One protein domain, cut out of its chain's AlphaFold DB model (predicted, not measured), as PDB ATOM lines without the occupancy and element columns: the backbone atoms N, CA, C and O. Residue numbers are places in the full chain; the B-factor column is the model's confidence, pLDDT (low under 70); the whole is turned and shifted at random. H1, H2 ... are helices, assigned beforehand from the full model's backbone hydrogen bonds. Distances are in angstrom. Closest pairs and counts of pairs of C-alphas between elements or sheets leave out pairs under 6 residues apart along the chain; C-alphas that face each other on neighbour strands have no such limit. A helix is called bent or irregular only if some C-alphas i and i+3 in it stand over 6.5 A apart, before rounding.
ATOM      1  N   GLN A   2     -38.026 -15.220 -19.794       83.50
ATOM      2  CA  GLN A   2     -37.720 -14.376 -20.969       83.50
ATOM      3  C   GLN A   2     -36.580 -14.932 -21.838       83.50
ATOM      4  O   GLN A   2     -36.702 -14.954 -23.055       83.50
ATOM      5  N   ASP A   3     -35.531 -15.463 -21.205       88.31
ATOM      6  CA  ASP A   3     -34.414 -16.160 -21.860       88.31
ATOM      7  C   ASP A   3     -34.872 -17.341 -22.728       88.31
ATOM      8  O   ASP A   3     -34.381 -17.547 -23.836       88.31
ATOM      9  N   GLU A   4     -35.830 -18.129 -22.233       90.94
ATOM     10  CA  GLU A   4     -36.351 -19.262 -22.997       90.94
ATOM     11  C   GLU A   4     -37.336 -18.819 -24.077       90.94
ATOM     12  O   GLU A   4     -37.333 -19.402 -25.153       90.94
ATOM     13  N   LEU A   5     -38.135 -17.774 -23.833       90.12
ATOM     14  CA  LEU A   5     -38.990 -17.179 -24.864       90.12
ATOM     15  C   LEU A   5     -38.150 -16.677 -26.048       90.12
ATOM     16  O   LEU A   5     -38.503 -16.939 -27.195       90.12
ATOM     17  N   GLU A   6     -37.025 -16.011 -25.788       88.81
ATOM     18  CA  GLU A   6     -36.086 -15.570 -26.824       88.81
ATOM     19  C   GLU A   6     -35.503 -16.758 -27.596       88.81
ATOM     20  O   GLU A   6     -35.602 -16.812 -28.823       88.81
ATOM     21  N   TYR A   7     -34.971 -17.749 -26.876       91.56
ATOM     22  CA  TYR A   7     -34.446 -18.972 -27.482       91.56
ATOM     23  C   TYR A   7     -35.489 -19.678 -28.360       91.56
ATOM     24  O   TYR A   7     -35.192 -20.077 -29.485       91.56
ATOM     25  N   ALA A   8     -36.716 -19.821 -27.863       91.81
ATOM     26  CA  ALA A   8     -37.805 -20.488 -28.559       91.81
ATOM     27  C   ALA A   8     -38.297 -19.687 -29.773       91.81
ATOM     28  O   ALA A   8     -38.585 -20.280 -30.807       91.81
ATOM     29  N   THR A   9     -38.322 -18.353 -29.692       90.25
ATOM     30  CA  THR A   9     -38.659 -17.478 -30.827       90.25
ATOM     31  C   THR A   9     -37.669 -17.688 -31.971       90.25
ATOM     32  O   THR A   9     -38.087 -17.939 -33.094       90.25
ATOM     33  N   ILE A  10     -36.366 -17.668 -31.676       90.56
ATOM     34  CA  ILE A  10     -35.307 -17.877 -32.679       90.56
ATOM     35  C   ILE A  10     -35.346 -19.305 -33.244       90.56
ATOM     36  O   ILE A  10     -35.031 -19.527 -34.409       90.56
ATOM     37  N   LYS A  11     -35.699 -20.293 -32.415       90.19
ATOM     38  CA  LYS A  11     -35.648 -21.709 -32.792       90.19
ATOM     39  C   LYS A  11     -36.879 -22.196 -33.554       90.19
ATOM     40  O   LYS A  11     -36.731 -23.013 -34.460       90.19
ATOM     41  N   ASP A  12     -38.073 -21.779 -33.142       89.00
ATOM     42  CA  ASP A  12     -39.334 -22.358 -33.614       89.00
ATOM     43  C   ASP A  12     -40.109 -21.434 -34.575       89.00
ATOM     44  O   ASP A  12     -40.988 -21.926 -35.291       89.00
ATOM     45  N   LEU A  13     -39.811 -20.127 -34.624       89.38
ATOM     46  CA  LEU A  13     -40.362 -19.242 -35.657       89.38
ATOM     47  C   LEU A  13     -39.450 -19.212 -36.889       89.38
ATOM     48  O   LEU A  13     -38.227 -19.252 -36.757       89.38
ATOM     49  N   PRO A  14     -40.026 -19.157 -38.102       87.69
ATOM     50  CA  PRO A  14     -39.231 -19.038 -39.311       87.69
ATOM     51  C   PRO A  14     -38.575 -17.660 -39.398       87.69
ATOM     52  O   PRO A  14     -39.174 -16.653 -39.026       87.69
ATOM     53  N   ASP A  15     -37.381 -17.627 -39.980       86.56
ATOM     54  CA  ASP A  15     -36.718 -16.380 -40.338       86.56
ATOM     55  C   ASP A  15     -37.519 -15.625 -41.415       86.56
ATOM     56  O   ASP A  15     -37.871 -16.175 -42.473       86.56
ATOM     57  N   CYS A  16     -37.829 -14.367 -41.111       84.19
ATOM     58  CA  CYS A  16     -38.715 -13.505 -41.879       84.19
ATOM     59  C   CYS A  16     -38.160 -12.087 -42.088       84.19
ATOM     60  O   CYS A  16     -38.953 -11.218 -42.444       84.19
ATOM     61  N   GLU A  17     -36.854 -11.842 -41.886       79.69
ATOM     62  CA  GLU A  17     -36.267 -10.481 -41.906       79.69
ATOM     63  C   GLU A  17     -36.705  -9.640 -43.120       79.69
ATOM     64  O   GLU A  17     -37.159  -8.514 -42.935       79.69
ATOM     65  N   ASP A  18     -36.707 -10.215 -44.328       86.56
ATOM     66  CA  ASP A  18     -37.081  -9.495 -45.560       86.56
ATOM     67  C   ASP A  18     -38.222 -10.152 -46.358       86.56
ATOM     68  O   ASP A  18     -38.465  -9.815 -47.521       86.56
ATOM     69  N   LYS A  19     -38.920 -11.143 -45.787       91.19
ATOM     70  CA  LYS A  19     -39.945 -11.897 -46.528       91.19
ATOM     71  C   LYS A  19     -41.133 -12.286 -45.668       91.19
ATOM     72  O   LYS A  19     -40.999 -12.735 -44.534       91.19
ATOM     73  N   TRP A  20     -42.315 -12.212 -46.272       90.56
ATOM     74  CA  TRP A  20     -43.515 -12.771 -45.672       90.56
ATOM     75  C   TRP A  20     -43.429 -14.301 -45.652       90.56
ATOM     76  O   TRP A  20     -43.149 -14.930 -46.677       90.56
ATOM     77  N   VAL A  21     -43.683 -14.904 -44.490       92.31
ATOM     78  CA  VAL A  21     -43.683 -16.359 -44.312       92.31
ATOM     79  C   VAL A  21     -45.019 -16.801 -43.737       92.31
ATOM     80  O   VAL A  21     -45.507 -16.257 -42.749       92.31
ATOM     81  N   MET A  22     -45.598 -17.835 -44.342       90.19
ATOM     82  CA  MET A  22     -46.804 -18.460 -43.821       90.19
ATOM     83  C   MET A  22     -46.459 -19.330 -42.613       90.19
ATOM     84  O   MET A  22     -45.663 -20.264 -42.719       90.19
ATOM     85  N   ILE A  23     -47.105 -19.063 -41.481       91.00
ATOM     86  CA  ILE A  23     -47.025 -19.906 -40.286       91.00
ATOM     87  C   ILE A  23     -48.341 -20.640 -40.057       91.00
ATOM     88  O   ILE A  23     -49.394 -20.248 -40.558       91.00
ATOM     89  N   ARG A  24     -48.286 -21.713 -39.267       91.44
ATOM     90  CA  ARG A  24     -49.471 -22.372 -38.709       91.44
ATOM     91  C   ARG A  24     -49.565 -21.968 -37.240       91.44
ATOM     92  O   ARG A  24     -48.909 -22.626 -36.428       91.44
ATOM     93  N   PRO A  25     -50.353 -20.935 -36.879       91.00
ATOM     94  CA  PRO A  25     -50.308 -20.350 -35.541       91.00
ATOM     95  C   PRO A  25     -50.456 -21.371 -34.422       91.00
ATOM     96  O   PRO A  25     -49.667 -21.364 -33.486       91.00
ATOM     97  N   TYR A  26     -51.384 -22.321 -34.583       91.19
ATOM     98  CA  TYR A  26     -51.594 -23.402 -33.622       91.19
ATOM     99  C   TYR A  26     -50.298 -24.149 -33.276       91.19
ATOM    100  O   TYR A  26     -49.972 -24.285 -32.100       91.19
ATOM    101  N   HIS A  27     -49.543 -24.588 -34.290       90.75
ATOM    102  CA  HIS A  27     -48.336 -25.397 -34.106       90.75
ATOM    103  C   HIS A  27     -47.157 -24.547 -33.619       90.75
ATOM    104  O   HIS A  27     -46.425 -24.967 -32.726       90.75
ATOM    105  N   SER A  28     -46.981 -23.347 -34.181       92.50
ATOM    106  CA  SER A  28     -45.904 -22.432 -33.784       92.50
ATOM    107  C   SER A  28     -46.050 -22.002 -32.322       92.50
ATOM    108  O   SER A  28     -45.096 -22.086 -31.553       92.50
ATOM    109  N   ILE A  29     -47.264 -21.624 -31.913       93.56
ATOM    110  CA  ILE A  29     -47.562 -21.226 -30.534       93.56
ATOM    111  C   ILE A  29     -47.475 -22.430 -29.590       93.56
ATOM    112  O   ILE A  29     -46.944 -22.288 -28.492       93.56
ATOM    113  N   LEU A  30     -47.920 -23.624 -30.007       93.12
ATOM    114  CA  LEU A  30     -47.797 -24.839 -29.193       93.12
ATOM    115  C   LEU A  30     -46.342 -25.147 -28.830       93.12
ATOM    116  O   LEU A  30     -46.055 -25.404 -27.661       93.12
ATOM    117  N   ARG A  31     -45.415 -25.078 -29.797       92.25
ATOM    118  CA  ARG A  31     -43.986 -25.304 -29.517       92.25
ATOM    119  C   ARG A  31     -43.411 -24.236 -28.593       92.25
ATOM    120  O   ARG A  31     -42.744 -24.582 -27.618       92.25
ATOM    121  N   LEU A  32     -43.734 -22.968 -28.850       93.81
ATOM    122  CA  LEU A  32     -43.291 -21.839 -28.032       93.81
ATOM    123  C   LEU A  32     -43.736 -21.997 -26.569       93.81
ATOM    124  O   LEU A  32     -42.914 -21.968 -25.654       93.81
ATOM    125  N   VAL A  33     -45.033 -22.232 -26.354       94.19
ATOM    126  CA  VAL A  33     -45.622 -22.422 -25.023       94.19
ATOM    127  C   VAL A  33     -45.065 -23.675 -24.349       94.19
ATOM    128  O   VAL A  33     -44.718 -23.612 -23.174       94.19
ATOM    129  N   SER A  34     -44.907 -24.790 -25.072       93.94
ATOM    130  CA  SER A  34     -44.320 -26.021 -24.523       93.94
ATOM    131  C   SER A  34     -42.905 -25.794 -23.977       93.94
ATOM    132  O   SER A  34     -42.631 -26.174 -22.837       93.94
ATOM    133  N   ARG A  35     -42.028 -25.092 -24.713       94.69
ATOM    134  CA  ARG A  35     -40.668 -24.766 -24.237       94.69
ATOM    135  C   ARG A  35     -40.679 -23.874 -23.001       94.69
ATOM    136  O   ARG A  35     -39.962 -24.144 -22.037       94.69
ATOM    137  N   ILE A  36     -41.508 -22.832 -23.009       93.94
ATOM    138  CA  ILE A  36     -41.617 -21.895 -21.882       93.94
ATOM    139  C   ILE A  36     -42.153 -22.616 -20.640       93.94
ATOM    140  O   ILE A  36     -41.566 -22.487 -19.564       93.94
ATOM    141  N   SER A  37     -43.206 -23.425 -20.781       94.75
ATOM    142  CA  SER A  37     -43.753 -24.237 -19.690       94.75
ATOM    143  C   SER A  37     -42.721 -25.229 -19.163       94.75
ATOM    144  O   SER A  37     -42.489 -25.284 -17.958       94.75
ATOM    145  N   ALA A  38     -42.004 -25.932 -20.045       94.50
ATOM    146  CA  ALA A  38     -40.951 -26.856 -19.638       94.50
ATOM    147  C   ALA A  38     -39.807 -26.147 -18.891       94.50
ATOM    148  O   ALA A  38     -39.235 -26.706 -17.956       94.50
ATOM    149  N   ARG A  39     -39.482 -24.894 -19.244       93.62
ATOM    150  CA  ARG A  39     -38.484 -24.086 -18.518       93.62
ATOM    151  C   ARG A  39     -38.926 -23.764 -17.101       93.62
ATOM    152  O   ARG A  39     -38.086 -23.785 -16.206       93.62
ATOM    153  N   ILE A  40     -40.205 -23.460 -16.908       92.38
ATOM    154  CA  ILE A  40     -40.779 -23.158 -15.591       92.38
ATOM    155  C   ILE A  40     -40.891 -24.437 -14.757       92.38
ATOM    156  O   ILE A  40     -40.669 -24.399 -13.549       92.38
ATOM    157  N   PHE A  41     -41.226 -25.566 -15.384       93.62
ATOM    158  CA  PHE A  41     -41.548 -26.781 -14.642       93.62
ATOM    159  C   PHE A  41     -40.338 -27.664 -14.360       93.62
ATOM    160  O   PHE A  41     -40.168 -28.118 -13.233       93.62
ATOM    161  N   LEU A  42     -39.455 -27.841 -15.343       92.00
ATOM    162  CA  LEU A  42     -38.298 -28.729 -15.234       92.00
ATOM    163  C   LEU A  42     -36.964 -27.993 -15.126       92.00
ATOM    164  O   LEU A  42     -35.987 -28.567 -14.644       92.00
ATOM    165  N   GLY A  43     -36.889 -26.745 -15.587       90.50
ATOM    166  CA  GLY A  43     -35.624 -26.020 -15.679       90.50
ATOM    167  C   GLY A  43     -34.669 -26.589 -16.741       90.50
ATOM    168  O   GLY A  43     -35.025 -27.428 -17.566       90.50
ATOM    169  N   LEU A  44     -33.429 -26.089 -16.753       89.12
ATOM    170  CA  LEU A  44     -32.379 -26.596 -17.647       89.12
ATOM    171  C   LEU A  44     -31.699 -27.834 -17.034       89.12
ATOM    172  O   LEU A  44     -31.552 -27.885 -15.815       89.12
ATOM    173  N   PRO A  45     -31.220 -28.786 -17.857       89.12
ATOM    174  CA  PRO A  45     -31.298 -28.811 -19.324       89.12
ATOM    175  C   PRO A  45     -32.604 -29.415 -19.873       89.12
ATOM    176  O   PRO A  45     -32.831 -29.373 -21.083       89.12
ATOM    177  N   LEU A  46     -33.462 -29.970 -19.012       89.25
ATOM    178  CA  LEU A  46     -34.633 -30.751 -19.421       89.25
ATOM    179  C   LEU A  46     -35.660 -29.971 -20.244       89.25
ATOM    180  O   LEU A  46     -36.281 -30.552 -21.127       89.25
ATOM    181  N   CYS A  47     -35.794 -28.660 -20.045       89.56
ATOM    182  CA  CYS A  47     -36.713 -27.845 -20.840       89.56
ATOM    183  C   CYS A  47     -36.396 -27.816 -22.342       89.56
ATOM    184  O   CYS A  47     -37.268 -27.511 -23.151       89.56
ATOM    185  N   ARG A  48     -35.156 -28.148 -22.722       92.06
ATOM    186  CA  ARG A  48     -34.707 -28.236 -24.119       92.06
ATOM    187  C   ARG A  48     -34.575 -29.675 -24.609       92.06
ATOM    188  O   ARG A  48     -34.126 -29.888 -25.734       92.06
ATOM    189  N   ASN A  49     -34.942 -30.656 -23.788       94.81
ATOM    190  CA  ASN A  49     -34.967 -32.050 -24.190       94.81
ATOM    191  C   ASN A  49     -36.122 -32.263 -25.185       94.81
ATOM    192  O   ASN A  49     -37.288 -32.118 -24.830       94.81
ATOM    193  N   GLU A  50     -35.799 -32.588 -26.437       94.38
ATOM    194  CA  GLU A  50     -36.816 -32.750 -27.486       94.38
ATOM    195  C   GLU A  50     -37.740 -33.953 -27.234       94.38
ATOM    196  O   GLU A  50     -38.905 -33.886 -27.609       94.38
ATOM    197  N   GLU A  51     -37.282 -35.003 -26.536       95.44
ATOM    198  CA  GLU A  51     -38.161 -36.105 -26.118       95.44
ATOM    199  C   GLU A  51     -39.199 -35.617 -25.098       95.44
ATOM    200  O   GLU A  51     -40.372 -35.962 -25.215       95.44
ATOM    201  N   TRP A  52     -38.810 -34.775 -24.134       95.75
ATOM    202  CA  TRP A  52     -39.770 -34.171 -23.205       95.75
ATOM    203  C   TRP A  52     -40.777 -33.272 -23.921       95.75
ATOM    204  O   TRP A  52     -41.977 -33.368 -23.668       95.75
ATOM    205  N   LEU A  53     -40.296 -32.407 -24.816       94.88
ATOM    206  CA  LEU A  53     -41.161 -31.490 -25.554       94.88
ATOM    207  C   LEU A  53     -42.179 -32.269 -26.387       94.88
ATOM    208  O   LEU A  53     -43.370 -32.001 -26.252       94.88
ATOM    209  N   GLU A  54     -41.734 -33.287 -27.130       94.75
ATOM    210  CA  GLU A  54     -42.609 -34.205 -27.870       94.75
ATOM    211  C   GLU A  54     -43.628 -34.877 -26.945       94.75
ATOM    212  O   GLU A  54     -44.822 -34.844 -27.222       94.75
ATOM    213  N   ILE A  55     -43.191 -35.453 -25.819       94.75
ATOM    214  CA  ILE A  55     -44.099 -36.076 -24.849       94.75
ATOM    215  C   ILE A  55     -45.153 -35.070 -24.385       94.75
ATOM    216  O   ILE A  55     -46.334 -35.398 -24.385       94.75
ATOM    217  N   SER A  56     -44.750 -33.856 -24.010       92.44
ATOM    218  CA  SER A  56     -45.652 -32.844 -23.455       92.44
ATOM    219  C   SER A  56     -46.695 -32.352 -24.469       92.44
ATOM    220  O   SER A  56     -47.861 -32.167 -24.111       92.44
ATOM    221  N   THR A  57     -46.316 -32.190 -25.742       92.19
ATOM    222  CA  THR A  57     -47.222 -31.738 -26.806       92.19
ATOM    223  C   THR A  57     -48.114 -32.870 -27.301       92.19
ATOM    224  O   THR A  57     -49.332 -32.723 -27.344       92.19
ATOM    225  N   GLU A  58     -47.539 -34.033 -27.597       93.12
ATOM    226  CA  GLU A  58     -48.279 -35.162 -28.165       93.12
ATOM    227  C   GLU A  58     -49.209 -35.812 -27.140       93.12
ATOM    228  O   GLU A  58     -50.325 -36.218 -27.472       93.12
ATOM    229  N   PHE A  59     -48.795 -35.881 -25.869       92.56
ATOM    230  CA  PHE A  59     -49.695 -36.300 -24.796       92.56
ATOM    231  C   PHE A  59     -50.895 -35.359 -24.701       92.56
ATOM    232  O   PHE A  59     -52.021 -35.837 -24.561       92.56
ATOM    233  N   THR A  60     -50.665 -34.048 -24.841       89.25
ATOM    234  CA  THR A  60     -51.730 -33.042 -24.829       89.25
ATOM    235  C   THR A  60     -52.756 -33.303 -25.921       89.25
ATOM    236  O   THR A  60     -53.929 -33.523 -25.619       89.25
ATOM    237  N   GLU A  61     -52.325 -33.387 -27.175       90.12
ATOM    238  CA  GLU A  61     -53.233 -33.658 -28.294       90.12
ATOM    239  C   GLU A  61     -53.954 -35.006 -28.136       90.12
ATOM    240  O   GLU A  61     -55.174 -35.111 -28.305       90.12
ATOM    241  N   ASN A  62     -53.225 -36.050 -27.735       93.38
ATOM    242  CA  ASN A  62     -53.774 -37.392 -27.591       93.38
ATOM    243  C   ASN A  62     -54.826 -37.504 -26.467       93.38
ATOM    244  O   ASN A  62     -55.808 -38.248 -26.606       93.38
ATOM    245  N   VAL A  63     -54.648 -36.782 -25.355       91.88
ATOM    246  CA  VAL A  63     -55.650 -36.712 -24.281       91.88
ATOM    247  C   VAL A  63     -56.930 -36.068 -24.801       91.88
ATOM    248  O   VAL A  63     -58.003 -36.634 -24.598       91.88
ATOM    249  N   PHE A  64     -56.841 -34.961 -25.540       89.69
ATOM    250  CA  PHE A  64     -58.024 -34.300 -26.098       89.69
ATOM    251  C   PHE A  64     -58.774 -35.172 -27.102       89.69
ATOM    252  O   PHE A  64     -59.999 -35.274 -27.018       89.69
ATOM    253  N   VAL A  65     -58.064 -35.887 -27.981       90.31
ATOM    254  CA  VAL A  65     -58.685 -36.884 -28.871       90.31
ATOM    255  C   VAL A  65     -59.442 -37.939 -28.059       90.31
ATOM    256  O   VAL A  65     -60.594 -38.248 -28.361       90.31
ATOM    257  N   SER A  66     -58.824 -38.460 -26.996       91.06
ATOM    258  CA  SER A  66     -59.457 -39.459 -26.126       91.06
ATOM    259  C   SER A  66     -60.704 -38.902 -25.436       91.06
ATOM    260  O   SER A  66     -61.735 -39.567 -25.423       91.06
ATOM    261  N   LEU A  67     -60.640 -37.674 -24.913       90.44
ATOM    262  CA  LEU A  67     -61.761 -37.012 -24.242       90.44
ATOM    263  C   LEU A  67     -62.937 -36.768 -25.189       90.44
ATOM    264  O   LEU A  67     -64.078 -37.044 -24.819       90.44
ATOM    265  N   VAL A  68     -62.677 -36.286 -26.409       92.00
ATOM    266  CA  VAL A  68     -63.722 -36.060 -27.418       92.00
ATOM    267  C   VAL A  68     -64.425 -37.369 -27.753       92.00
ATOM    268  O   VAL A  68     -65.651 -37.421 -27.716       92.00
ATOM    269  N   VAL A  69     -63.668 -38.439 -28.012       90.12
ATOM    270  CA  VAL A  69     -64.252 -39.748 -28.325       90.12
ATOM    271  C   VAL A  69     -65.046 -40.285 -27.137       90.12
ATOM    272  O   VAL A  69     -66.201 -40.656 -27.308       90.12
ATOM    273  N   LEU A  70     -64.484 -40.273 -25.925       90.12
ATOM    274  CA  LEU A  70     -65.166 -40.773 -24.728       90.12
ATOM    275  C   LEU A  70     -66.446 -39.995 -24.403       90.12
ATOM    276  O   LEU A  70     -67.391 -40.589 -23.888       90.12
ATOM    277  N   ARG A  71     -66.517 -38.699 -24.736       91.44
ATOM    278  CA  ARG A  71     -67.716 -37.869 -24.546       91.44
ATOM    279  C   ARG A  71     -68.874 -38.258 -25.471       91.44
ATOM    280  O   ARG A  71     -70.022 -37.977 -25.140       91.44
ATOM    281  N   LEU A  72     -68.592 -38.910 -26.600       91.81
ATOM    282  CA  LEU A  72     -69.620 -39.408 -27.521       91.81
ATOM    283  C   LEU A  72     -70.292 -40.693 -27.022       91.81
ATOM    284  O   LEU A  72     -71.339 -41.069 -27.548       91.81
ATOM    285  N   PHE A  73     -69.718 -41.361 -26.017       91.19
ATOM    286  CA  PHE A  73     -70.239 -42.617 -25.491       91.19
ATOM    287  C   PHE A  73     -70.643 -42.513 -24.011       91.19
ATOM    288  O   PHE A  73     -70.017 -41.788 -23.233       91.19
ATOM    289  N   PRO A  74     -71.659 -43.275 -23.568       91.56
ATOM    290  CA  PRO A  74     -72.020 -43.357 -22.156       91.56
ATOM    291  C   PRO A  74     -70.879 -43.905 -21.284       91.56
ATOM    292  O   PRO A  74     -70.169 -44.822 -21.700       91.56
ATOM    293  N   MET A  75     -70.769 -43.437 -20.036       88.81
ATOM    294  CA  MET A  75     -69.687 -43.814 -19.104       88.81
ATOM    295  C   MET A  75     -69.499 -45.330 -18.922       88.81
ATOM    296  O   MET A  75     -68.372 -45.801 -18.809       88.81
ATOM    297  N   TRP A  76     -70.574 -46.124 -18.954       90.06
ATOM    298  CA  TRP A  76     -70.488 -47.584 -18.786       90.06
ATOM    299  C   TRP A  76     -69.727 -48.293 -19.921       90.06
ATOM    300  O   TRP A  76     -69.246 -49.408 -19.738       90.06
ATOM    301  N   THR A  77     -69.567 -47.645 -21.078       89.44
ATOM    302  CA  THR A  77     -68.789 -48.179 -22.211       89.44
ATOM    303  C   THR A  77     -67.293 -47.879 -22.108       89.44
ATOM    304  O   THR A  77     -66.497 -48.492 -22.822       89.44
ATOM    305  N   HIS A  78     -66.884 -46.965 -21.218       87.88
ATOM    306  CA  HIS A  78     -65.504 -46.471 -21.143       87.88
ATOM    307  C   HIS A  78     -64.499 -47.579 -20.822       87.88
ATOM    308  O   HIS A  78     -63.397 -47.555 -21.357       87.88
ATOM    309  N   GLY A  79     -64.880 -48.591 -20.036       84.25
ATOM    310  CA  GLY A  79     -64.013 -49.745 -19.762       84.25
ATOM    311  C   GLY A  79     -63.672 -50.558 -21.018       84.25
ATOM    312  O   GLY A  79     -62.519 -50.935 -21.217       84.25
ATOM    313  N   ILE A  80     -64.649 -50.773 -21.906       87.62
ATOM    314  CA  ILE A  80     -64.456 -51.500 -23.174       87.62
ATOM    315  C   ILE A  80     -63.681 -50.628 -24.167       87.62
ATOM    316  O   ILE A  80     -62.728 -51.085 -24.799       87.62
ATOM    317  N   LEU A  81     -64.052 -49.349 -24.265       86.62
ATOM    318  CA  LEU A  81     -63.344 -48.362 -25.083       86.62
ATOM    319  C   LEU A  81     -61.886 -48.197 -24.637       86.62
ATOM    320  O   LEU A  81     -61.018 -48.014 -25.482       86.62
ATOM    321  N   GLY A  82     -61.605 -48.366 -23.344       82.56
ATOM    322  CA  GLY A  82     -60.268 -48.474 -22.760       82.56
ATOM    323  C   GLY A  82     -59.343 -49.415 -23.522       82.56
ATOM    324  O   GLY A  82     -58.197 -49.078 -23.811       82.56
ATOM    325  N   PHE A  83     -59.869 -50.583 -23.885       82.81
ATOM    326  CA  PHE A  83     -59.119 -51.616 -24.587       82.81
ATOM    327  C   PHE A  83     -59.050 -51.370 -26.098       82.81
ATOM    328  O   PHE A  83     -58.050 -51.696 -26.735       82.81
ATOM    329  N   LEU A  84     -60.091 -50.774 -26.684       86.31
ATOM    330  CA  LEU A  84     -60.210 -50.616 -28.136       86.31
ATOM    331  C   LEU A  84     -59.627 -49.306 -28.676       86.31
ATOM    332  O   LEU A  84     -59.277 -49.259 -29.852       86.31
ATOM    333  N   LEU A  85     -59.524 -48.248 -27.866       89.31
ATOM    334  CA  LEU A  85     -59.107 -46.920 -28.322       89.31
ATOM    335  C   LEU A  85     -57.581 -46.784 -28.355       89.31
ATOM    336  O   LEU A  85     -56.961 -46.651 -27.295       89.31
ATOM    337  N   PRO A  86     -56.947 -46.688 -29.543       89.81
ATOM    338  CA  PRO A  86     -55.493 -46.547 -29.652       89.81
ATOM    339  C   PRO A  86     -54.947 -45.301 -28.946       89.81
ATOM    340  O   PRO A  86     -53.782 -45.267 -28.556       89.81
ATOM    341  N   SER A  87     -55.769 -44.260 -28.780       89.38
ATOM    342  CA  SER A  87     -55.377 -43.039 -28.076       89.38
ATOM    343  C   SER A  87     -55.126 -43.282 -26.583       89.38
ATOM    344  O   SER A  87     -54.190 -42.721 -26.025       89.38
ATOM    345  N   LEU A  88     -55.856 -44.187 -25.929       88.31
ATOM    346  CA  LEU A  88     -55.621 -44.507 -24.517       88.31
ATOM    347  C   LEU A  88     -54.308 -45.275 -24.324       88.31
ATOM    348  O   LEU A  88     -53.519 -44.954 -23.434       88.31
ATOM    349  N   TRP A  89     -54.006 -46.206 -25.230       91.56
ATOM    350  CA  TRP A  89     -52.717 -46.903 -25.266       91.56
ATOM    351  C   TRP A  89     -51.545 -45.949 -25.506       91.56
ATOM    352  O   TRP A  89     -50.525 -46.038 -24.819       91.56
ATOM    353  N   ARG A  90     -51.702 -45.003 -26.443       93.50
ATOM    354  CA  ARG A  90     -50.714 -43.944 -26.692       93.50
ATOM    355  C   ARG A  90     -50.521 -43.053 -25.469       93.50
ATOM    356  O   ARG A  90     -49.381 -42.830 -25.078       93.50
ATOM    357  N   GLY A  91     -51.602 -42.647 -24.804       93.00
ATOM    358  CA  GLY A  91     -51.551 -41.875 -23.558       93.00
ATOM    359  C   GLY A  91     -50.726 -42.583 -22.482       93.00
ATOM    360  O   GLY A  91     -49.784 -42.010 -21.936       93.00
ATOM    361  N   ALA A  92     -50.995 -43.871 -22.256       92.81
ATOM    362  CA  ALA A  92     -50.209 -44.685 -21.333       92.81
ATOM    363  C   ALA A  92     -48.739 -44.831 -21.774       92.81
ATOM    364  O   ALA A  92     -47.844 -44.889 -20.932       92.81
ATOM    365  N   SER A  93     -48.463 -44.892 -23.080       95.44
ATOM    366  CA  SER A  93     -47.096 -44.908 -23.615       95.44
ATOM    367  C   SER A  93     -46.338 -43.611 -23.312       95.44
ATOM    368  O   SER A  93     -45.214 -43.677 -22.816       95.44
ATOM    369  N   TYR A  94     -46.956 -42.444 -23.522       95.75
ATOM    370  CA  TYR A  94     -46.345 -41.151 -23.191       95.75
ATOM    371  C   TYR A  94     -46.029 -41.040 -21.699       95.75
ATOM    372  O   TYR A  94     -44.914 -40.665 -21.350       95.75
ATOM    373  N   ILE A  95     -46.942 -41.472 -20.822       96.31
ATOM    374  CA  ILE A  95     -46.689 -41.514 -19.374       96.31
ATOM    375  C   ILE A  95     -45.499 -42.424 -19.046       96.31
ATOM    376  O   ILE A  95     -44.639 -42.053 -18.251       96.31
ATOM    377  N   ARG A  96     -45.389 -43.603 -19.671       97.06
ATOM    378  CA  ARG A  96     -44.234 -44.495 -19.456       97.06
ATOM    379  C   ARG A  96     -42.919 -43.866 -19.925       97.06
ATOM    380  O   ARG A  96     -41.927 -43.959 -19.206       97.06
ATOM    381  N   ARG A  97     -42.904 -43.220 -21.098       97.38
ATOM    382  CA  ARG A  97     -41.727 -42.499 -21.620       97.38
ATOM    383  C   ARG A  97     -41.334 -41.344 -20.697       97.38
ATOM    384  O   ARG A  97     -40.168 -41.233 -20.334       97.38
ATOM    385  N   ALA A  98     -42.311 -40.570 -20.231       96.19
ATOM    386  CA  ALA A  98     -42.098 -39.487 -19.276       96.19
ATOM    387  C   ALA A  98     -41.483 -39.990 -17.970       96.19
ATOM    388  O   ALA A  98     -40.474 -39.458 -17.523       96.19
ATOM    389  N   LYS A  99     -42.034 -41.067 -17.392       97.31
ATOM    390  CA  LYS A  99     -41.478 -41.695 -16.185       97.31
ATOM    391  C   LYS A  99     -40.040 -42.160 -16.408       97.31
ATOM    392  O   LYS A  99     -39.193 -41.926 -15.554       97.31
ATOM    393  N   LYS A 100     -39.733 -42.759 -17.564       97.19
ATOM    394  CA  LYS A 100     -38.366 -43.178 -17.912       97.19
ATOM    395  C   LYS A 100     -37.382 -42.001 -17.948       97.19
ATOM    396  O   LYS A 100     -36.222 -42.187 -17.592       97.19
ATOM    397  N   LEU A 101     -37.839 -40.819 -18.361       95.81
ATOM    398  CA  LEU A 101     -37.026 -39.605 -18.418       95.81
ATOM    399  C   LEU A 101     -36.897 -38.915 -17.050       95.81
ATOM    400  O   LEU A 101     -35.798 -38.538 -16.654       95.81
ATOM    401  N   LEU A 102     -38.009 -38.749 -16.331       95.75
ATOM    402  CA  LEU A 102     -38.080 -37.919 -15.126       95.75
ATOM    403  C   LEU A 102     -37.687 -38.655 -13.844       95.75
ATOM    404  O   LEU A 102     -37.091 -38.038 -12.968       95.75
ATOM    405  N   VAL A 103     -37.973 -39.955 -13.714       96.75
ATOM    406  CA  VAL A 103     -37.642 -40.712 -12.491       96.75
ATOM    407  C   VAL A 103     -36.141 -40.661 -12.173       96.75
ATOM    408  O   VAL A 103     -35.805 -40.337 -11.032       96.75
ATOM    409  N   PRO A 104     -35.223 -40.906 -13.133       94.88
ATOM    410  CA  PRO A 104     -33.792 -40.781 -12.867       94.88
ATOM    411  C   PRO A 104     -33.385 -39.363 -12.455       94.88
ATOM    412  O   PRO A 104     -32.551 -39.206 -11.569       94.88
ATOM    413  N   GLU A 105     -33.986 -38.334 -13.057       91.81
ATOM    414  CA  GLU A 105     -33.702 -36.943 -12.695       91.81
ATOM    415  C   GLU A 105     -34.170 -36.622 -11.271       91.81
ATOM    416  O   GLU A 105     -33.433 -35.999 -10.510       91.81
ATOM    417  N   ILE A 106     -35.370 -37.062 -10.890       92.75
ATOM    418  CA  ILE A 106     -35.923 -36.866  -9.544       92.75
ATOM    419  C   ILE A 106     -35.003 -37.507  -8.500       92.75
ATOM    420  O   ILE A 106     -34.660 -36.874  -7.501       92.75
ATOM    421  N   ILE A 107     -34.554 -38.741  -8.746       93.38
ATOM    422  CA  ILE A 107     -33.609 -39.442  -7.865       93.38
ATOM    423  C   ILE A 107     -32.291 -38.661  -7.778       93.38
ATOM    424  O   ILE A 107     -31.834 -38.351  -6.677       93.38
ATOM    425  N   ARG A 108     -31.735 -38.249  -8.924       90.56
ATOM    426  CA  ARG A 108     -30.500 -37.460  -8.993       90.56
ATOM    427  C   ARG A 108     -30.602 -36.158  -8.189       90.56
ATOM    428  O   ARG A 108     -29.671 -35.822  -7.461       90.56
ATOM    429  N   ARG A 109     -31.714 -35.420  -8.291       87.94
ATOM    430  CA  ARG A 109     -31.930 -34.170  -7.535       87.94
ATOM    431  C   ARG A 109     -32.019 -34.408  -6.029       87.94
ATOM    432  O   ARG A 109     -31.439 -33.640  -5.262       87.94
ATOM    433  N   ARG A 110     -32.680 -35.490  -5.603       87.56
ATOM    434  CA  ARG A 110     -32.769 -35.882  -4.184       87.56
ATOM    435  C   ARG A 110     -31.407 -36.212  -3.589       87.56
ATOM    436  O   ARG A 110     -31.090 -35.751  -2.494       87.56
ATOM    437  N   GLU A 111     -30.599 -36.983  -4.312       87.19
ATOM    438  CA  GLU A 111     -29.254 -37.379  -3.876       87.19
ATOM    439  C   GLU A 111     -28.309 -36.181  -3.753       87.19
ATOM    440  O   GLU A 111     -27.456 -36.147  -2.868       87.19
ATOM    441  N   GLN A 112     -28.479 -35.174  -4.609       81.12
ATOM    442  CA  GLN A 112     -27.598 -34.012  -4.651       81.12
ATOM    443  C   GLN A 112     -27.960 -32.892  -3.665       81.12
ATOM    444  O   GLN A 112     -27.186 -31.939  -3.597       81.12
ATOM    445  N   ARG A 113     -29.084 -32.987  -2.919       64.38
ATOM    446  CA  ARG A 113     -29.601 -31.945  -1.988       64.38
ATOM    447  C   ARG A 113     -29.270 -30.520  -2.478       64.38
ATOM    448  O   ARG A 113     -28.593 -29.763  -1.792       64.38
ATOM    449  N   GLU A 114     -29.683 -30.260  -3.722       60.03
ATOM    450  CA  GLU A 114     -29.389 -29.119  -4.608       60.03
ATOM    451  C   GLU A 114     -28.382 -28.066  -4.094       60.03
ATOM    452  O   GLU A 114     -28.718 -27.124  -3.382       60.03
ATOM    453  N   ALA A 115     -27.138 -28.174  -4.575       53.19
ATOM    454  CA  ALA A 115     -26.073 -27.186  -4.384       53.19
ATOM    455  C   ALA A 115     -26.256 -25.873  -5.191       53.19
ATOM    456  O   ALA A 115     -25.414 -24.982  -5.078       53.19
ATOM    457  N   ASP A 116     -27.322 -25.724  -5.995       57.69
ATOM    458  CA  ASP A 116     -27.596 -24.505  -6.776       57.69
ATOM    459  C   ASP A 116     -29.076 -24.056  -6.687       57.69
ATOM    460  O   ASP A 116     -29.947 -24.649  -7.336       57.69
ATOM    461  N   PRO A 117     -29.369 -22.953  -5.968       56.25
ATOM    462  CA  PRO A 117     -30.699 -22.344  -5.879       56.25
ATOM    463  C   PRO A 117     -31.328 -21.955  -7.228       56.25
ATOM    464  O   PRO A 117     -32.537 -21.748  -7.326       56.25
ATOM    465  N   LYS A 118     -30.526 -21.804  -8.293       54.44
ATOM    466  CA  LYS A 118     -31.044 -21.495  -9.637       54.44
ATOM    467  C   LYS A 118     -31.569 -22.727 -10.371       54.44
ATOM    468  O   LYS A 118     -32.411 -22.571 -11.255       54.44
ATOM    469  N   GLN A 119     -31.095 -23.926 -10.027       55.16
ATOM    470  CA  GLN A 119     -31.660 -25.181 -10.532       55.16
ATOM    471  C   GLN A 119     -32.894 -25.612  -9.733       55.16
ATOM    472  O   GLN A 119     -33.760 -26.259 -10.311       55.16
ATOM    473  N   SER A 120     -33.019 -25.188  -8.472       61.31
ATOM    474  CA  SER A 120     -34.092 -25.602  -7.559       61.31
ATOM    475  C   SER A 120     -35.417 -24.848  -7.701       61.31
ATOM    476  O   SER A 120     -36.438 -25.283  -7.174       61.31
ATOM    477  N   ASN A 121     -35.453 -23.715  -8.409       77.38
ATOM    478  CA  ASN A 121     -36.656 -22.882  -8.479       77.38
ATOM    479  C   ASN A 121     -37.563 -23.245  -9.671       77.38
ATOM    480  O   ASN A 121     -37.800 -22.423 -10.560       77.38
ATOM    481  N   ASN A 122     -38.016 -24.498  -9.722       89.06
ATOM    482  CA  ASN A 122     -38.948 -25.003 -10.733       89.06
ATOM    483  C   ASN A 122     -40.052 -25.865 -10.098       89.06
ATOM    484  O   ASN A 122     -39.916 -26.312  -8.957       89.06
ATOM    485  N   LEU A 123     -41.145 -26.089 -10.840       91.88
ATOM    486  CA  LEU A 123     -42.314 -26.820 -10.336       91.88
ATOM    487  C   LEU A 123     -41.953 -28.225  -9.840       91.88
ATOM    488  O   LEU A 123     -42.413 -28.610  -8.772       91.88
ATOM    489  N   LEU A 124     -41.114 -28.968 -10.565       92.12
ATOM    490  CA  LEU A 124     -40.717 -30.319 -10.168       92.12
ATOM    491  C   LEU A 124     -39.986 -30.332  -8.822       92.12
ATOM    492  O   LEU A 124     -40.267 -31.181  -7.977       92.12
ATOM    493  N   SER A 125     -39.088 -29.372  -8.600       90.12
ATOM    494  CA  SER A 125     -38.408 -29.205  -7.314       90.12
ATOM    495  C   SER A 125     -39.387 -28.832  -6.195       90.12
ATOM    496  O   SER A 125     -39.327 -29.432  -5.125       90.12
ATOM    497  N   TRP A 126     -40.362 -27.960  -6.462       90.69
ATOM    498  CA  TRP A 126     -41.418 -27.642  -5.492       90.69
ATOM    499  C   TRP A 126     -42.300 -28.852  -5.169       90.69
ATOM    500  O   TRP A 126     -42.598 -29.092  -4.004       90.69
ATOM    501  N   MET A 127     -42.679 -29.655  -6.170       92.06
ATOM    502  CA  MET A 127     -43.456 -30.879  -5.955       92.06
ATOM    503  C   MET A 127     -42.698 -31.884  -5.083       92.06
ATOM    504  O   MET A 127     -43.300 -32.504  -4.214       92.06
ATOM    505  N   MET A 128     -41.381 -32.024  -5.267       90.56
ATOM    506  CA  MET A 128     -40.552 -32.872  -4.401       90.56
ATOM    507  C   MET A 128     -40.494 -32.371  -2.952       90.56
ATOM    508  O   MET A 128     -40.415 -33.196  -2.046       90.56
ATOM    509  N   GLU A 129     -40.502 -31.053  -2.739       89.31
ATOM    510  CA  GLU A 129     -40.420 -30.431  -1.412       89.31
ATOM    511  C   GLU A 129     -41.723 -30.577  -0.616       89.31
ATOM    512  O   GLU A 129     -41.683 -30.866   0.580       89.31
ATOM    513  N   ILE A 130     -42.874 -30.401  -1.272       89.88
ATOM    514  CA  ILE A 130     -44.187 -30.417  -0.609       89.88
ATOM    515  C   ILE A 130     -44.825 -31.811  -0.526       89.88
ATOM    516  O   ILE A 130     -45.832 -31.966   0.164       89.88
ATOM    517  N   ALA A 131     -44.288 -32.805  -1.244       90.44
ATOM    518  CA  ALA A 131     -44.869 -34.144  -1.314       90.44
ATOM    519  C   ALA A 131     -44.949 -34.812   0.063       90.44
ATOM    520  O   ALA A 131     -43.965 -34.884   0.807       90.44
ATOM    521  N   THR A 132     -46.116 -35.378   0.375       91.06
ATOM    522  CA  THR A 132     -46.271 -36.255   1.539       91.06
ATOM    523  C   THR A 132     -45.483 -37.559   1.339       91.06
ATOM    524  O   THR A 132     -45.128 -37.894   0.206       91.06
ATOM    525  N   PRO A 133     -45.191 -38.335   2.403       88.81
ATOM    526  CA  PRO A 133     -44.478 -39.607   2.264       88.81
ATOM    527  C   PRO A 133     -45.113 -40.572   1.252       88.81
ATOM    528  O   PRO A 133     -44.382 -41.266   0.549       88.81
ATOM    529  N   ASP A 134     -46.445 -40.561   1.141       88.81
ATOM    530  CA  ASP A 134     -47.204 -41.419   0.224       88.81
ATOM    531  C   ASP A 134     -47.172 -40.917  -1.231       88.81
ATOM    532  O   ASP A 134     -47.306 -41.706  -2.159       88.81
ATOM    533  N   GLU A 135     -46.947 -39.618  -1.448       88.88
ATOM    534  CA  GLU A 135     -46.871 -38.979  -2.776       88.88
ATOM    535  C   GLU A 135     -45.422 -38.783  -3.251       88.88
ATOM    536  O   GLU A 135     -45.162 -38.249  -4.330       88.88
ATOM    537  N   SER A 136     -44.451 -39.201  -2.435       91.38
ATOM    538  CA  SER A 136     -43.028 -38.997  -2.697       91.38
ATOM    539  C   SER A 136     -42.424 -40.064  -3.619       91.38
ATOM    540  O   SER A 136     -41.211 -40.041  -3.854       91.38
ATOM    541  N   ASP A 137     -43.204 -41.001  -4.165       96.00
ATOM    542  CA  ASP A 137     -42.695 -41.913  -5.195       96.00
ATOM    543  C   ASP A 137     -42.259 -41.107  -6.435       96.00
ATOM    544  O   ASP A 137     -43.063 -40.362  -7.006       96.00
ATOM    545  N   PRO A 138     -41.002 -41.236  -6.910       95.50
ATOM    546  CA  PRO A 138     -40.561 -40.556  -8.125       95.50
ATOM    547  C   PRO A 138     -41.456 -40.814  -9.339       95.50
ATOM    548  O   PRO A 138     -41.571 -39.956 -10.214       95.50
ATOM    549  N   SER A 139     -42.079 -41.994  -9.423       96.12
ATOM    550  CA  SER A 139     -42.955 -42.326 -10.542       96.12
ATOM    551  C   SER A 139     -44.290 -41.574 -10.476       96.12
ATOM    552  O   SER A 139     -44.823 -41.219 -11.532       96.12
ATOM    553  N   ASP A 140     -44.805 -41.288  -9.283       95.50
ATOM    554  CA  ASP A 140     -46.024 -40.499  -9.093       95.50
ATOM    555  C   ASP A 140     -45.771 -39.013  -9.338       95.50
ATOM    556  O   ASP A 140     -46.519 -38.382 -10.085       95.50
ATOM    557  N   LEU A 141     -44.641 -38.483  -8.866       95.88
ATOM    558  CA  LEU A 141     -44.199 -37.124  -9.197       95.88
ATOM    559  C   LEU A 141     -44.008 -36.930 -10.706       95.88
ATOM    560  O   LEU A 141     -44.454 -35.933 -11.271       95.88
ATOM    561  N   ALA A 142     -43.401 -37.905 -11.388       96.06
ATOM    562  CA  ALA A 142     -43.257 -37.872 -12.841       96.06
ATOM    563  C   ALA A 142     -44.610 -37.946 -13.571       96.06
ATOM    564  O   ALA A 142     -44.765 -37.347 -14.633       96.06
ATOM    565  N   HIS A 143     -45.593 -38.673 -13.031       95.31
ATOM    566  CA  HIS A 143     -46.949 -38.674 -13.581       95.31
ATOM    567  C   HIS A 143     -47.599 -37.297 -13.417       95.31
ATOM    568  O   HIS A 143     -48.139 -36.755 -14.382       95.31
ATOM    569  N   LEU A 144     -47.532 -36.736 -12.209       95.25
ATOM    570  CA  LEU A 144     -48.106 -35.436 -11.886       95.25
ATOM    571  C   LEU A 144     -47.518 -34.334 -12.774       95.25
ATOM    572  O   LEU A 144     -48.268 -33.540 -13.331       95.25
ATOM    573  N   GLU A 145     -46.207 -34.352 -13.005       95.56
ATOM    574  CA  GLU A 145     -45.511 -33.414 -13.892       95.56
ATOM    575  C   GLU A 145     -46.063 -33.424 -15.332       95.56
ATOM    576  O   GLU A 145     -46.256 -32.370 -15.946       95.56
ATOM    577  N   VAL A 146     -46.400 -34.601 -15.874       95.31
ATOM    578  CA  VAL A 146     -47.025 -34.715 -17.205       95.31
ATOM    579  C   VAL A 146     -48.432 -34.113 -17.212       95.31
ATOM    580  O   VAL A 146     -48.801 -33.417 -18.160       95.31
ATOM    581  N   VAL A 147     -49.216 -34.345 -16.159       94.19
ATOM    582  CA  VAL A 147     -50.573 -33.791 -16.024       94.19
ATOM    583  C   VAL A 147     -50.536 -32.269 -15.854       94.19
ATOM    584  O   VAL A 147     -51.326 -31.559 -16.476       94.19
ATOM    585  N   MET A 148     -49.586 -31.752 -15.074       94.88
ATOM    586  CA  MET A 148     -49.368 -30.313 -14.915       94.88
ATOM    587  C   MET A 148     -48.958 -29.666 -16.239       94.88
ATOM    588  O   MET A 148     -49.490 -28.615 -16.609       94.88
ATOM    589  N   SER A 149     -48.068 -30.318 -16.994       94.06
ATOM    590  CA  SER A 149     -47.659 -29.880 -18.334       94.06
ATOM    591  C   SER A 149     -48.837 -29.810 -19.301       94.06
ATOM    592  O   SER A 149     -49.024 -28.778 -19.940       94.06
ATOM    593  N   LEU A 150     -49.677 -30.850 -19.345       93.50
ATOM    594  CA  LEU A 150     -50.927 -30.864 -20.114       93.50
ATOM    595  C   LEU A 150     -51.805 -29.647 -19.780       93.50
ATOM    596  O   LEU A 150     -52.216 -28.911 -20.680       93.50
ATOM    597  N   ALA A 151     -52.097 -29.434 -18.492       92.94
ATOM    598  CA  ALA A 151     -53.000 -28.376 -18.042       92.94
ATOM    599  C   ALA A 151     -52.484 -26.974 -18.411       92.94
ATOM    600  O   ALA A 151     -53.249 -26.124 -18.876       92.94
ATOM    601  N   SER A 152     -51.177 -26.756 -18.242       93.38
ATOM    602  CA  SER A 152     -50.509 -25.487 -18.530       93.38
ATOM    603  C   SER A 152     -50.404 -25.198 -20.026       93.38
ATOM    604  O   SER A 152     -50.769 -24.110 -20.480       93.38
ATOM    605  N   ILE A 153     -49.930 -26.177 -20.802       92.94
ATOM    606  CA  ILE A 153     -49.667 -26.009 -22.232       92.94
ATOM    607  C   ILE A 153     -50.975 -25.817 -22.986       92.94
ATOM    608  O   ILE A 153     -51.087 -24.856 -23.742       92.94
ATOM    609  N   HIS A 154     -51.972 -26.676 -22.761       90.25
ATOM    610  CA  HIS A 154     -53.205 -26.647 -23.545       90.25
ATOM    611  C   HIS A 154     -53.953 -25.315 -23.413       90.25
ATOM    612  O   HIS A 154     -54.319 -24.693 -24.408       90.25
ATOM    613  N   THR A 155     -54.168 -24.858 -22.179       92.62
ATOM    614  CA  THR A 155     -54.922 -23.625 -21.919       92.62
ATOM    615  C   THR A 155     -54.178 -22.393 -22.428       92.62
ATOM    616  O   THR A 155     -54.771 -21.547 -23.095       92.62
ATOM    617  N   SER A 156     -52.868 -22.315 -22.183       94.38
ATOM    618  CA  SER A 156     -52.048 -21.168 -22.587       94.38
ATOM    619  C   SER A 156     -51.883 -21.088 -24.105       94.38
ATOM    620  O   SER A 156     -51.989 -20.007 -24.683       94.38
ATOM    621  N   GLN A 157     -51.676 -22.233 -24.762       94.31
ATOM    622  CA  GLN A 157     -51.580 -22.325 -26.215       94.31
ATOM    623  C   GLN A 157     -52.890 -21.920 -26.891       94.31
ATOM    624  O   GLN A 157     -52.860 -21.098 -27.806       94.31
ATOM    625  N   MET A 158     -54.030 -22.442 -26.426       92.88
ATOM    626  CA  MET A 158     -55.334 -22.069 -26.975       92.88
ATOM    627  C   MET A 158     -55.607 -20.578 -26.802       92.88
ATOM    628  O   MET A 158     -55.991 -19.922 -27.766       92.88
ATOM    629  N   ASN A 159     -55.361 -20.032 -25.609       94.31
ATOM    630  CA  ASN A 159     -55.571 -18.611 -25.344       94.31
ATOM    631  C   ASN A 159     -54.713 -17.737 -26.264       94.31
ATOM    632  O   ASN A 159     -55.229 -16.802 -26.865       94.31
ATOM    633  N   ALA A 160     -53.428 -18.057 -26.428       94.25
ATOM    634  CA  ALA A 160     -52.542 -17.300 -27.311       94.25
ATOM    635  C   ALA A 160     -52.979 -17.371 -28.786       94.25
ATOM    636  O   ALA A 160     -52.931 -16.365 -29.493       94.25
ATOM    637  N   VAL A 161     -53.450 -18.533 -29.253       94.50
ATOM    638  CA  VAL A 161     -54.009 -18.681 -30.607       94.50
ATOM    639  C   VAL A 161     -55.300 -17.878 -30.769       94.50
ATOM    640  O   VAL A 161     -55.476 -17.221 -31.792       94.50
ATOM    641  N   HIS A 162     -56.195 -17.914 -29.780       93.88
ATOM    642  CA  HIS A 162     -57.453 -17.167 -29.818       93.88
ATOM    643  C   HIS A 162     -57.203 -15.661 -29.842       93.88
ATOM    644  O   HIS A 162     -57.728 -14.991 -30.719       93.88
ATOM    645  N   VAL A 163     -56.322 -15.152 -28.972       92.25
ATOM    646  CA  VAL A 163     -55.925 -13.735 -28.971       92.25
ATOM    647  C   VAL A 163     -55.380 -13.323 -30.336       92.25
ATOM    648  O   VAL A 163     -55.766 -12.283 -30.857       92.25
ATOM    649  N   LEU A 164     -54.529 -14.146 -30.959       92.25
ATOM    650  CA  LEU A 164     -54.012 -13.845 -32.294       92.25
ATOM    651  C   LEU A 164     -55.129 -13.760 -33.345       92.25
ATOM    652  O   LEU A 164     -55.105 -12.866 -34.190       92.25
ATOM    653  N   TYR A 165     -56.095 -14.679 -33.317       92.44
ATOM    654  CA  TYR A 165     -57.217 -14.656 -34.255       92.44
ATOM    655  C   TYR A 165     -58.190 -13.508 -33.993       92.44
ATOM    656  O   TYR A 165     -58.652 -12.895 -34.953       92.44
ATOM    657  N   ASP A 166     -58.453 -13.172 -32.734       91.44
ATOM    658  CA  ASP A 166     -59.302 -12.042 -32.365       91.44
ATOM    659  C   ASP A 166     -58.673 -10.719 -32.817       91.44
ATOM    660  O   ASP A 166     -59.355  -9.898 -33.426       91.44
ATOM    661  N   LEU A 167     -57.359 -10.546 -32.624       90.44
ATOM    662  CA  LEU A 167     -56.613  -9.383 -33.121       90.44
ATOM    663  C   LEU A 167     -56.593  -9.308 -34.653       90.44
ATOM    664  O   LEU A 167     -56.684  -8.222 -35.221       90.44
ATOM    665  N   ALA A 168     -56.497 -10.451 -35.336       89.94
ATOM    666  CA  ALA A 168     -56.560 -10.497 -36.795       89.94
ATOM    667  C   ALA A 168     -57.964 -10.169 -37.335       89.94
ATOM    668  O   ALA A 168     -58.084  -9.610 -38.424       89.94
ATOM    669  N   ALA A 169     -59.019 -10.518 -36.594       92.06
ATOM    670  CA  ALA A 169     -60.406 -10.249 -36.969       92.06
ATOM    671  C   ALA A 169     -60.878  -8.836 -36.587       92.06
ATOM    672  O   ALA A 169     -61.800  -8.320 -37.217       92.06
ATOM    673  N   ARG A 170     -60.271  -8.228 -35.561       90.19
ATOM    674  CA  ARG A 170     -60.619  -6.910 -35.007       90.19
ATOM    675  C   ARG A 170     -59.384  -6.022 -34.944       90.19
ATOM    676  O   ARG A 170     -58.828  -5.749 -33.877       90.19
TER     677      ARG A 170
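AT A GLANCE: This is residues 2 to 170 of the 210 residues of an uncharacterized protein of Monilinia fructigena (UniProt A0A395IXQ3). The longest helix, H8, is crossed by a helical pair, H3 and H5a, the first arm of the bent helix H5; the two lie side by side and reach away from H8, with short H4 at the pair's far end. H2 packs on H8, H1 packs on H2, and H7 packs on residues 141 to 145 of H8, while residues 15 to 20 stick out as a bare loop. The printed part has 169 residues with eight named helices, H1 to H8 in chain order, and no named strand, and its class is all helix. The whole is only just compact, close to loose, with a radius of gyration of the C-alphas of 18.2 A, and its outline is flat, spanning 54 by 50 by 24 A.

IN THESE COORDINATES: Find C-alpha 138 at (-40.561, -40.556, -8.125); from there H8, residues 138 to 169, runs 46.3 A to C-alpha 169 at (-60.406, -10.249, -36.969). H3, residues 50 to 71, is 31.5 A long, and H2, residues 25 to 41, is 23.6 A. H5, residues 86 to 111, was assigned as one helix by its hydrogen bonds but is bent, with C-alphas 101 and 104 6.5 A apart: H5a, residues 86 to 101, is 22.7 A long, and H5b, residues 104 to 111, is 10.6 A. H1, residues 2 to 12, begins at C-alpha 2, (-37.720, -14.376, -20.969). The other helices are H4, residues 75 to 84, H6, residues 117 to 120, and H7, residues 123 to 130. H4 is irregular, only just: C-alphas 76 and 79 are 6.9 A apart.

HOW THE PARTS SIT: Start at H8, which with H2 is a hub, each touching four helices. H2 touches H8 at a steep tilt of 39 degrees, opposite ways, the closest C-alphas being those of Leu 30 and Gln 157, 5.4 A apart. On H2 look next for H1, its hairpin partner: the closest C-alphas, of Ala 8 and Leu 32, are 5.7 A apart. H1 and H8 are apart. With residues 56 to 60 alone H3 touches H8, about perpendicular at 78 degrees, closest at the C-alphas of Thr 60 and Leu 150, 5.3 A. H5a touches H3 at a shallow tilt of 29 degrees, opposite ways, with the C-alphas of Ser 66 and Ser 87 closest at 5.8 A. H4 is close to H3 but not clearly touching, the closest C-alphas being those of Leu 70 and His 78, 6.7 A apart. H7 and H8 form a hairpin, closest at the C-alphas of Leu 124 and Glu 145, 6.8 A; H6 touches no helix. In H1, H2, H3, H5a, H5b and H7 every O i to N i+4 pair is within hydrogen-bond range; H4 has 3 of 6, H8 has 27 of 28, and H6 is too short for such a pair.

THE WHOLE: The two C-alphas farthest apart, those of Asp 18 and Trp 76, are 57.3 A apart. The printed part has no cut, and the link from H1 to H2, residues 13 to 24, is long. Mean pLDDT of the printed part is 90.0, but look at residues 113 to 120, which are under 70.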